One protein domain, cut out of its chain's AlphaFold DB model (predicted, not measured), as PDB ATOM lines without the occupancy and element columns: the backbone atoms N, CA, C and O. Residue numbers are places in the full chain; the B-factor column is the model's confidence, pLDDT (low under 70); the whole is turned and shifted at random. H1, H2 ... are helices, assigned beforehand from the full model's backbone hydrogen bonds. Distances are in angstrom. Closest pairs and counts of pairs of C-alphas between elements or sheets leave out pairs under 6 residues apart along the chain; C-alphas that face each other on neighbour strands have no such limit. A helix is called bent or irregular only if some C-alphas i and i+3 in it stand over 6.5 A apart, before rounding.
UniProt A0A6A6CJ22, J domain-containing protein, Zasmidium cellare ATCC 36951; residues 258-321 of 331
ATOM      1  N   ASP A 258     171.660 189.902 202.533       75.44
ATOM      2  CA  ASP A 258     171.747 189.527 203.948       75.44
ATOM      3  C   ASP A 258     170.451 188.863 204.426       75.44
ATOM      4  O   ASP A 258     170.477 187.789 205.022       75.44
ATOM      5  N   ASN A 259     169.292 189.420 204.061       77.25
ATOM      6  CA  ASN A 259     167.999 188.821 204.397       77.25
ATOM      7  C   ASN A 259     167.795 187.442 203.750       77.25
ATOM      8  O   ASN A 259     167.171 186.575 204.358       77.25
ATOM      9  N   THR A 260     168.308 187.210 202.535       81.38
ATOM     10  CA  THR A 260     168.233 185.881 201.902       81.38
ATOM     11  C   THR A 260     169.154 184.854 202.556       81.38
ATOM     12  O   THR A 260     168.785 183.685 202.612       81.38
ATOM     13  N   LEU A 261     170.318 185.268 203.069       74.25
ATOM     14  CA  LEU A 261     171.202 184.382 203.830       74.25
ATOM     15  C   LEU A 261     170.563 184.006 205.167       74.25
ATOM     16  O   LEU A 261     170.432 182.822 205.453       74.25
ATOM     17  N   ILE A 262     170.033 184.990 205.899       75.25
ATOM     18  CA  ILE A 262     169.325 184.765 207.168       75.25
ATOM     19  C   ILE A 262     168.115 183.835 206.975       75.25
ATOM     20  O   ILE A 262     167.861 182.962 207.801       75.25
ATOM     21  N   ALA A 263     167.365 183.986 205.877       78.12
ATOM     22  CA  ALA A 263     166.239 183.102 205.577       78.12
ATOM     23  C   ALA A 263     166.686 181.650 205.329       78.12
ATOM     24  O   ALA A 263     166.066 180.726 205.851       78.12
ATOM     25  N   LYS A 264     167.783 181.448 204.586       77.56
ATOM     26  CA  LYS A 264     168.359 180.114 204.353       77.56
ATOM     27  C   LYS A 264     168.919 179.492 205.631       77.56
ATOM     28  O   LYS A 264     168.745 178.297 205.841       77.56
ATOM     29  N   GLU A 265     169.544 180.291 206.492       73.81
ATOM     30  CA  GLU A 265     170.016 179.849 207.811       73.81
ATOM     31  C   GLU A 265     168.849 179.380 208.686       73.81
ATOM     32  O   GLU A 265     168.897 178.295 209.261       73.81
ATOM     33  N   PHE A 266     167.760 180.148 208.719       79.31
ATOM     34  CA  PHE A 266     166.566 179.789 209.479       79.31
ATOM     35  C   PHE A 266     165.897 178.505 208.957       79.31
ATOM     36  O   PHE A 266     165.432 177.673 209.741       79.31
ATOM     37  N   GLU A 267     165.860 178.305 207.638       80.75
ATOM     38  CA  GLU A 267     165.366 177.062 207.037       80.75
ATOM     39  C   GLU A 267     166.271 175.862 207.351       80.75
ATOM     40  O   GLU A 267     165.754 174.785 207.662       80.75
ATOM     41  N   ALA A 268     167.595 176.046 207.347       75.38
ATOM     42  CA  ALA A 268     168.551 175.011 207.728       75.38
ATOM     43  C   ALA A 268     168.413 174.618 209.210       75.38
ATOM     44  O   ALA A 268     168.354 173.429 209.519       75.38
ATOM     45  N   GLU A 269     168.267 175.582 210.127       73.12
ATOM     46  CA  GLU A 269     168.028 175.303 211.553       73.12
ATOM     47  C   GLU A 269     166.721 174.533 211.774       73.12
ATOM     48  O   GLU A 269     166.684 173.552 212.519       73.12
ATOM     49  N   LYS A 270     165.649 174.930 211.083       81.88
ATOM     50  CA  LYS A 270     164.358 174.240 211.164       81.88
ATOM     51  C   LYS A 270     164.441 172.815 210.614       81.88
ATOM     52  O   LYS A 270     163.833 171.900 211.173       81.88
ATOM     53  N   TRP A 271     165.199 172.614 209.535       85.75
ATOM     54  CA  TRP A 271     165.464 171.288 208.988       85.75
ATOM     55  C   TRP A 271     166.235 170.425 209.991       85.75
ATOM     56  O   TRP A 271     165.775 169.320 210.293       85.75
ATOM     57  N   ILE A 272     167.309 170.962 210.586       76.25
ATOM     58  CA  ILE A 272     168.105 170.292 211.622       76.25
ATOM     59  C   ILE A 272     167.205 169.874 212.788       76.25
ATOM     60  O   ILE A 272     167.147 168.694 213.120       76.25
ATOM     61  N   GLN A 273     166.418 170.788 213.355       75.69
ATOM     62  CA  GLN A 273     165.500 170.464 214.454       75.69
ATOM     63  C   GLN A 273     164.485 169.377 214.070       75.69
ATOM     64  O   GLN A 273     164.196 168.485 214.863       75.69
ATOM     65  N   SER A 274     163.965 169.406 212.838       82.62
ATOM     66  CA  SER A 274     162.957 168.434 212.400       82.62
ATOM     67  C   SER A 274     163.506 167.032 212.122       82.62
ATOM     68  O   SER A 274     162.776 166.059 212.297       82.62
ATOM     69  N   GLN A 275     164.757 166.911 211.666       79.56
ATOM     70  CA  GLN A 275     165.325 165.635 211.211       79.56
ATOM     71  C   GLN A 275     166.349 165.053 212.188       79.56
ATOM     72  O   GLN A 275     166.428 163.834 212.350       79.56
ATOM     73  N   VAL A 276     167.125 165.906 212.852       72.88
ATOM     74  CA  VAL A 276     168.283 165.502 213.657       72.88
ATOM     75  C   VAL A 276     167.886 165.145 215.074       72.88
ATOM     76  O   VAL A 276     168.210 164.049 215.534       72.88
ATOM     77  N   GLU A 277     167.154 166.025 215.756       76.69
ATOM     78  CA  GLU A 277     166.776 165.795 217.153       76.69
ATOM     79  C   GLU A 277     165.994 164.482 217.351       76.69
ATOM     80  O   GLU A 277     166.337 163.727 218.265       76.69
ATOM     81  N   PRO A 278     165.037 164.098 216.477       83.25
ATOM     82  CA  PRO A 278     164.341 162.819 216.613       83.25
ATOM     83  C   PRO A 278     165.255 161.605 216.400       83.25
ATOM     84  O   PRO A 278     165.080 160.567 217.046       83.25
ATOM     85  N   ARG A 279     166.239 161.710 215.495       80.12
ATOM     86  CA  ARG A 279     167.206 160.636 215.220       80.12
ATOM     87  C   ARG A 279     168.176 160.459 216.386       80.12
ATOM     88  O   ARG A 279     168.393 159.322 216.810       80.12
ATOM     89  N   LEU A 280     168.677 161.562 216.940       73.94
ATOM     90  CA  LEU A 280     169.541 161.563 218.119       73.94
ATOM     91  C   LEU A 280     168.798 160.995 219.337       73.94
ATOM     92  O   LEU A 280     169.290 160.070 219.981       73.94
ATOM     93  N   ALA A 281     167.564 161.446 219.583       79.31
ATOM     94  CA  ALA A 281     166.724 160.934 220.664       79.31
ATOM     95  C   ALA A 281     166.473 159.420 220.540       79.31
ATOM     96  O   ALA A 281     166.578 158.681 221.522       79.31
ATOM     97  N   LYS A 282     166.211 158.919 219.324       84.50
ATOM     98  CA  LYS A 282     166.019 157.482 219.069       84.50
ATOM     99  C   LYS A 282     167.301 156.669 219.275       84.50
ATOM    100  O   LYS A 282     167.231 155.544 219.773       84.50
ATOM    101  N   ALA A 283     168.462 157.214 218.907       74.81
ATOM    102  CA  ALA A 283     169.757 156.572 219.133       74.81
ATOM    103  C   ALA A 283     170.084 156.477 220.632       74.81
ATOM    104  O   ALA A 283     170.426 155.394 221.113       74.81
ATOM    105  N   VAL A 284     169.881 157.568 221.379       75.81
ATOM    106  CA  VAL A 284     170.064 157.615 222.838       75.81
ATOM    107  C   VAL A 284     169.138 156.617 223.541       75.81
ATOM    108  O   VAL A 284     169.609 155.800 224.334       75.81
ATOM    109  N   ALA A 285     167.850 156.586 223.186       80.00
ATOM    110  CA  ALA A 285     166.893 155.635 223.756       80.00
ATOM    111  C   ALA A 285     167.282 154.168 223.479       80.00
ATOM    112  O   ALA A 285     167.209 153.313 224.364       80.00
ATOM    113  N   LYS A 286     167.760 153.856 222.264       79.31
ATOM    114  CA  LYS A 286     168.226 152.504 221.907       79.31
ATOM    115  C   LYS A 286     169.439 152.068 222.735       79.31
ATOM    116  O   LYS A 286     169.564 150.883 223.040       79.31
ATOM    117  N   MET A 287     170.324 152.997 223.094       68.31
ATOM    118  CA  MET A 287     171.489 152.714 223.942       68.31
ATOM    119  C   MET A 287     171.105 152.498 225.405       68.31
ATOM    120  O   MET A 287     171.591 151.549 226.020       68.31
ATOM    121  N   GLN A 288     170.180 153.305 225.929       74.19
ATOM    122  CA  GLN A 288     169.634 153.121 227.276       74.19
ATOM    123  C   GLN A 288     168.990 151.737 227.434       74.19
ATOM    124  O   GLN A 288     169.293 151.022 228.386       74.19
ATOM    125  N   HIS A 289     168.199 151.298 226.449       74.62
ATOM    126  CA  HIS A 289     167.599 149.960 226.453       74.62
ATOM    127  C   HIS A 289     168.614 148.811 226.381       74.62
ATOM    128  O   HIS A 289     168.312 147.709 226.831       74.62
ATOM    129  N   ARG A 290     169.807 149.038 225.822       75.56
ATOM    130  CA  ARG A 290     170.863 148.018 225.731       75.56
ATOM    131  C   ARG A 290     171.723 147.914 226.993       75.56
ATOM    132  O   ARG A 290     172.640 147.102 227.009       75.56
ATOM    133  N   GLY A 291     171.454 148.715 228.028       65.44
ATOM    134  CA  GLY A 291     172.203 148.660 229.286       65.44
ATOM    135  C   GLY A 291     173.676 149.066 229.153       65.44
ATOM    136  O   GLY A 291     174.471 148.753 230.030       65.44
ATOM    137  N   ILE A 292     174.046 149.784 228.082       61.25
ATOM    138  CA  ILE A 292     175.437 150.181 227.770       61.25
ATOM    139  C   ILE A 292     175.972 151.254 228.755       61.25
ATOM    140  O   ILE A 292     177.121 151.670 228.685       61.25
ATOM    141  N   PHE A 293     175.179 151.675 229.743       56.97
ATOM    142  CA  PHE A 293     175.534 152.745 230.682       56.97
ATOM    143  C   PHE A 293     176.412 152.332 231.874       56.97
ATOM    144  O   PHE A 293     176.713 153.174 232.717       56.97
ATOM    145  N   LEU A 294     176.862 151.078 231.967       49.81
ATOM    146  CA  LEU A 294     177.678 150.625 233.095       49.81
ATOM    147  C   LEU A 294     179.124 150.340 232.659       49.81
ATOM    148  O   LEU A 294     179.433 149.285 232.118       49.81
ATOM    149  N   ALA A 295     179.992 151.309 232.974       48.41
ATOM    150  CA  ALA A 295     181.442 151.202 233.206       48.41
ATOM    151  C   ALA A 295     182.459 151.609 232.111       48.41
ATOM    152  O   ALA A 295     183.634 151.720 232.442       48.41
ATOM    153  N   ALA A 296     182.062 151.972 230.884       49.97
ATOM    154  CA  ALA A 296     182.963 152.610 229.889       49.97
ATOM    155  C   ALA A 296     182.573 154.076 229.556       49.97
ATOM    156  O   ALA A 296     182.919 154.633 228.516       49.97
ATOM    157  N   GLY A 297     181.784 154.689 230.444       54.25
ATOM    158  CA  GLY A 297     180.771 155.704 230.130       54.25
ATOM    159  C   GLY A 297     181.197 157.165 229.969       54.25
ATOM    160  O   GLY A 297     180.544 158.016 230.557       54.25
ATOM    161  N   LEU A 298     182.194 157.482 229.143       53.16
ATOM    162  CA  LEU A 298     182.341 158.859 228.618       53.16
ATOM    163  C   LEU A 298     182.977 158.908 227.222       53.16
ATOM    164  O   LEU A 298     182.546 159.691 226.383       53.16
ATOM    165  N   ILE A 299     183.932 158.019 226.938       54.19
ATOM    166  CA  ILE A 299     184.771 158.106 225.732       54.19
ATOM    167  C   ILE A 299     183.996 157.759 224.443       54.19
ATOM    168  O   ILE A 299     184.230 158.361 223.398       54.19
ATOM    169  N   ASP A 300     183.015 156.851 224.504       58.09
ATOM    170  CA  ASP A 300     182.236 156.464 223.314       58.09
ATOM    171  C   ASP A 300     181.108 157.447 222.961       58.09
ATOM    172  O   ASP A 300     180.649 157.470 221.815       58.09
ATOM    173  N   TYR A 301     180.665 158.281 223.908       63.78
ATOM    174  CA  TYR A 301     179.599 159.252 223.647       63.78
ATOM    175  C   TYR A 301     180.111 160.420 222.802       63.78
ATOM    176  O   TYR A 301     179.500 160.747 221.789       63.78
ATOM    177  N   GLU A 302     181.276 160.975 223.150       65.50
ATOM    178  CA  GLU A 302     181.911 162.067 222.397       65.50
ATOM    179  C   GLU A 302     182.265 161.641 220.966       65.50
ATOM    180  O   GLU A 302     182.072 162.396 220.009       65.50
ATOM    181  N   ASN A 303     182.724 160.398 220.795       72.38
ATOM    182  CA  ASN A 303     183.090 159.865 219.487       72.38
ATOM    183  C   ASN A 303     181.847 159.605 218.610       72.38
ATOM    184  O   ASN A 303     181.860 159.848 217.401       72.38
ATOM    185  N   MET A 304     180.737 159.161 219.215       68.75
ATOM    186  CA  MET A 304     179.465 158.994 218.510       68.75
ATOM    187  C   MET A 304     178.820 160.340 218.170       68.75
ATOM    188  O   MET A 304     178.335 160.505 217.053       68.75
ATOM    189  N   GLU A 305     178.824 161.297 219.096       72.31
ATOM    190  CA  GLU A 305     178.316 162.645 218.849       72.31
ATOM    191  C   GLU A 305     179.097 163.305 217.711       72.31
ATOM    192  O   GLU A 305     178.489 163.792 216.762       72.31
ATOM    193  N   SER A 306     180.428 163.197 217.725       76.19
ATOM    194  CA  SER A 306     181.291 163.682 216.641       76.19
ATOM    195  C   SER A 306     180.967 163.018 215.300       76.19
ATOM    196  O   SER A 306     180.902 163.697 214.274       76.19
ATOM    197  N   LYS A 307     180.703 161.703 215.287       78.31
ATOM    198  CA  LYS A 307     180.332 160.974 214.065       78.31
ATOM    199  C   LYS A 307     178.957 161.382 213.532       78.31
ATOM    200  O   LYS A 307     178.816 161.596 212.333       78.31
ATOM    201  N   ILE A 308     177.966 161.537 214.409       73.06
ATOM    202  CA  ILE A 308     176.627 162.009 214.033       73.06
ATOM    203  C   ILE A 308     176.713 163.450 213.524       73.06
ATOM    204  O   ILE A 308     176.168 163.757 212.469       73.06
ATOM    205  N   GLN A 309     177.448 164.328 214.209       74.75
ATOM    206  CA  GLN A 309     177.679 165.698 213.751       74.75
ATOM    207  C   GLN A 309     178.392 165.736 212.391       74.75
ATOM    208  O   GLN A 309     178.083 166.595 211.567       74.75
ATOM    209  N   GLN A 310     179.312 164.806 212.118       78.62
ATOM    210  CA  GLN A 310     179.980 164.697 210.821       78.62
ATOM    211  C   GLN A 310     179.032 164.238 209.705       78.62
ATOM    212  O   GLN A 310     178.966 164.895 208.670       78.62
ATOM    213  N   GLU A 311     178.246 163.180 209.924       76.88
ATOM    214  CA  GLU A 311     177.254 162.705 208.944       76.88
ATOM    215  C   GLU A 311     176.222 163.799 208.613       76.88
ATOM    216  O   GLU A 311     175.844 163.986 207.458       76.88
ATOM    217  N   LEU A 312     175.832 164.597 209.610       69.44
ATOM    218  CA  LEU A 312     174.931 165.734 209.424       69.44
ATOM    219  C   LEU A 312     175.567 166.896 208.662       69.44
ATOM    220  O   LEU A 312     174.875 167.563 207.891       69.44
ATOM    221  N   ARG A 313     176.869 167.144 208.853       70.25
ATOM    222  CA  ARG A 313     177.616 168.122 208.049       70.25
ATOM    223  C   ARG A 313     177.636 167.710 206.585       70.25
ATOM    224  O   ARG A 313     177.371 168.549 205.726       70.25
ATOM    225  N   ASP A 314     177.891 166.436 206.313       77.00
ATOM    226  CA  ASP A 314     177.952 165.916 204.950       77.00
ATOM    227  C   ASP A 314     176.569 165.953 204.273       77.00
ATOM    228  O   ASP A 314     176.459 166.403 203.130       77.00
ATOM    229  N   GLU A 315     175.494 165.599 204.991       74.88
ATOM    230  CA  GLU A 315     174.117 165.727 204.490       74.88
ATOM    231  C   GLU A 315     173.727 167.195 204.241       74.88
ATOM    232  O   GLU A 315     173.222 167.530 203.169       74.88
ATOM    233  N   ALA A 316     173.988 168.107 205.182       68.06
ATOM    234  CA  ALA A 316     173.640 169.519 205.017       68.06
ATOM    235  C   ALA A 316     174.442 170.196 203.894       68.06
ATOM    236  O   ALA A 316     173.890 170.995 203.130       68.06
ATOM    237  N   LYS A 317     175.723 169.840 203.738       74.31
ATOM    238  CA  LYS A 317     176.559 170.286 202.618       74.31
ATOM    239  C   LYS A 317     176.018 169.776 201.286       74.31
ATOM    240  O   LYS A 317     176.020 170.525 200.312       74.31
ATOM    241  N   TRP A 318     175.493 168.551 201.253       74.81
ATOM    242  CA  TRP A 318     174.858 167.981 200.066       74.81
ATOM    243  C   TRP A 318     173.531 168.673 199.706       74.81
ATOM    244  O   TRP A 318     173.326 169.014 198.543       74.81
ATOM    245  N   TYR A 319     172.656 168.942 200.682       68.69
ATOM    246  CA  TYR A 319     171.339 169.551 200.436       68.69
ATOM    247  C   TYR A 319     171.381 171.064 200.192       68.69
ATOM    248  O   TYR A 319     170.635 171.574 199.356       68.69
ATOM    249  N   PHE A 320     172.228 171.794 200.920       70.44
ATOM    250  CA  PHE A 320     172.213 173.261 200.928       70.44
ATOM    251  C   PHE A 320     173.454 173.891 200.288       70.44
ATOM    252  O   PHE A 320     173.485 175.107 200.093       70.44
ATOM    253  N   GLY A 321     174.478 173.096 199.955       77.94
ATOM    254  CA  GLY A 321     175.756 173.607 199.454       77.94
ATOM    255  C   GLY A 321     176.520 174.451 200.482       77.94
ATOM    256  O   GLY A 321     177.386 175.234 200.097       77.94
TER     257      GLY A 321
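Overview. This is residues 258 to 321 of the 331 residues of the protein "J domain-containing protein" of Zasmidium cellare ATCC 36951 (UniProt A0A6A6CJ22). One long, gently bent helix, H1, runs out to a loop that turns the chain back, and a shorter helix, H2, returns from it, making a loose, open U with few contacts between its two limbs. Residues 258 to 263, at the free end of H1, and residues 285 to 300, round the turn, stick out. The printed part has 64 residues with two named helices, H1 then H2, and no named strand; the class is all helix. The whole is loose, with a radius of gyration of the C-alphas of 15.2 A, and spans 49 by 18 by 17 A, a rod in outline.

Along the chain. Find C-alpha 258 at (171.747, 189.527, 203.948), where H1, residues 258 to 289, begins. By its hydrogen bonds it was assigned as one helix, but it is bent: C-alphas 274 and 277 are 6.6 A apart. Arm H1a, residues 258 to 274, is 24.4 A long; arm H1b, residues 277 to 289, is 18.4 A long and ends at C-alpha 289, (167.599, 149.960, 226.453). After a short link of 9 residues, H2, residues 299 to 320, runs 31.7 A to C-alpha 320 at (172.213, 173.261, 200.928).

Arrangement. H1a and H1b stand at a shallow tilt of 26 degrees. Look at Ala 268 and Phe 320: their C-alphas, 7.9 A apart, are the closest of H1a and H2, which are close but not clearly touching. These two run opposite ways at a steep tilt of 49 degrees. H1b and H2 are only just apart, their closest C-alphas 8.2 A from each other. In H1a and H1b every O i to N i+4 pair is within hydrogen-bond range; in H2, 17 of 18 are.

Size, cuts and confidence. The C-alphas of Asn 259 and Ala 295 are the two farthest apart, at 49.3 A. The printed part has no cut. In the B-factor column you will find a mean pLDDT of the printed part of 72.4, with 17 residues under 70, among them residues 291 to 302.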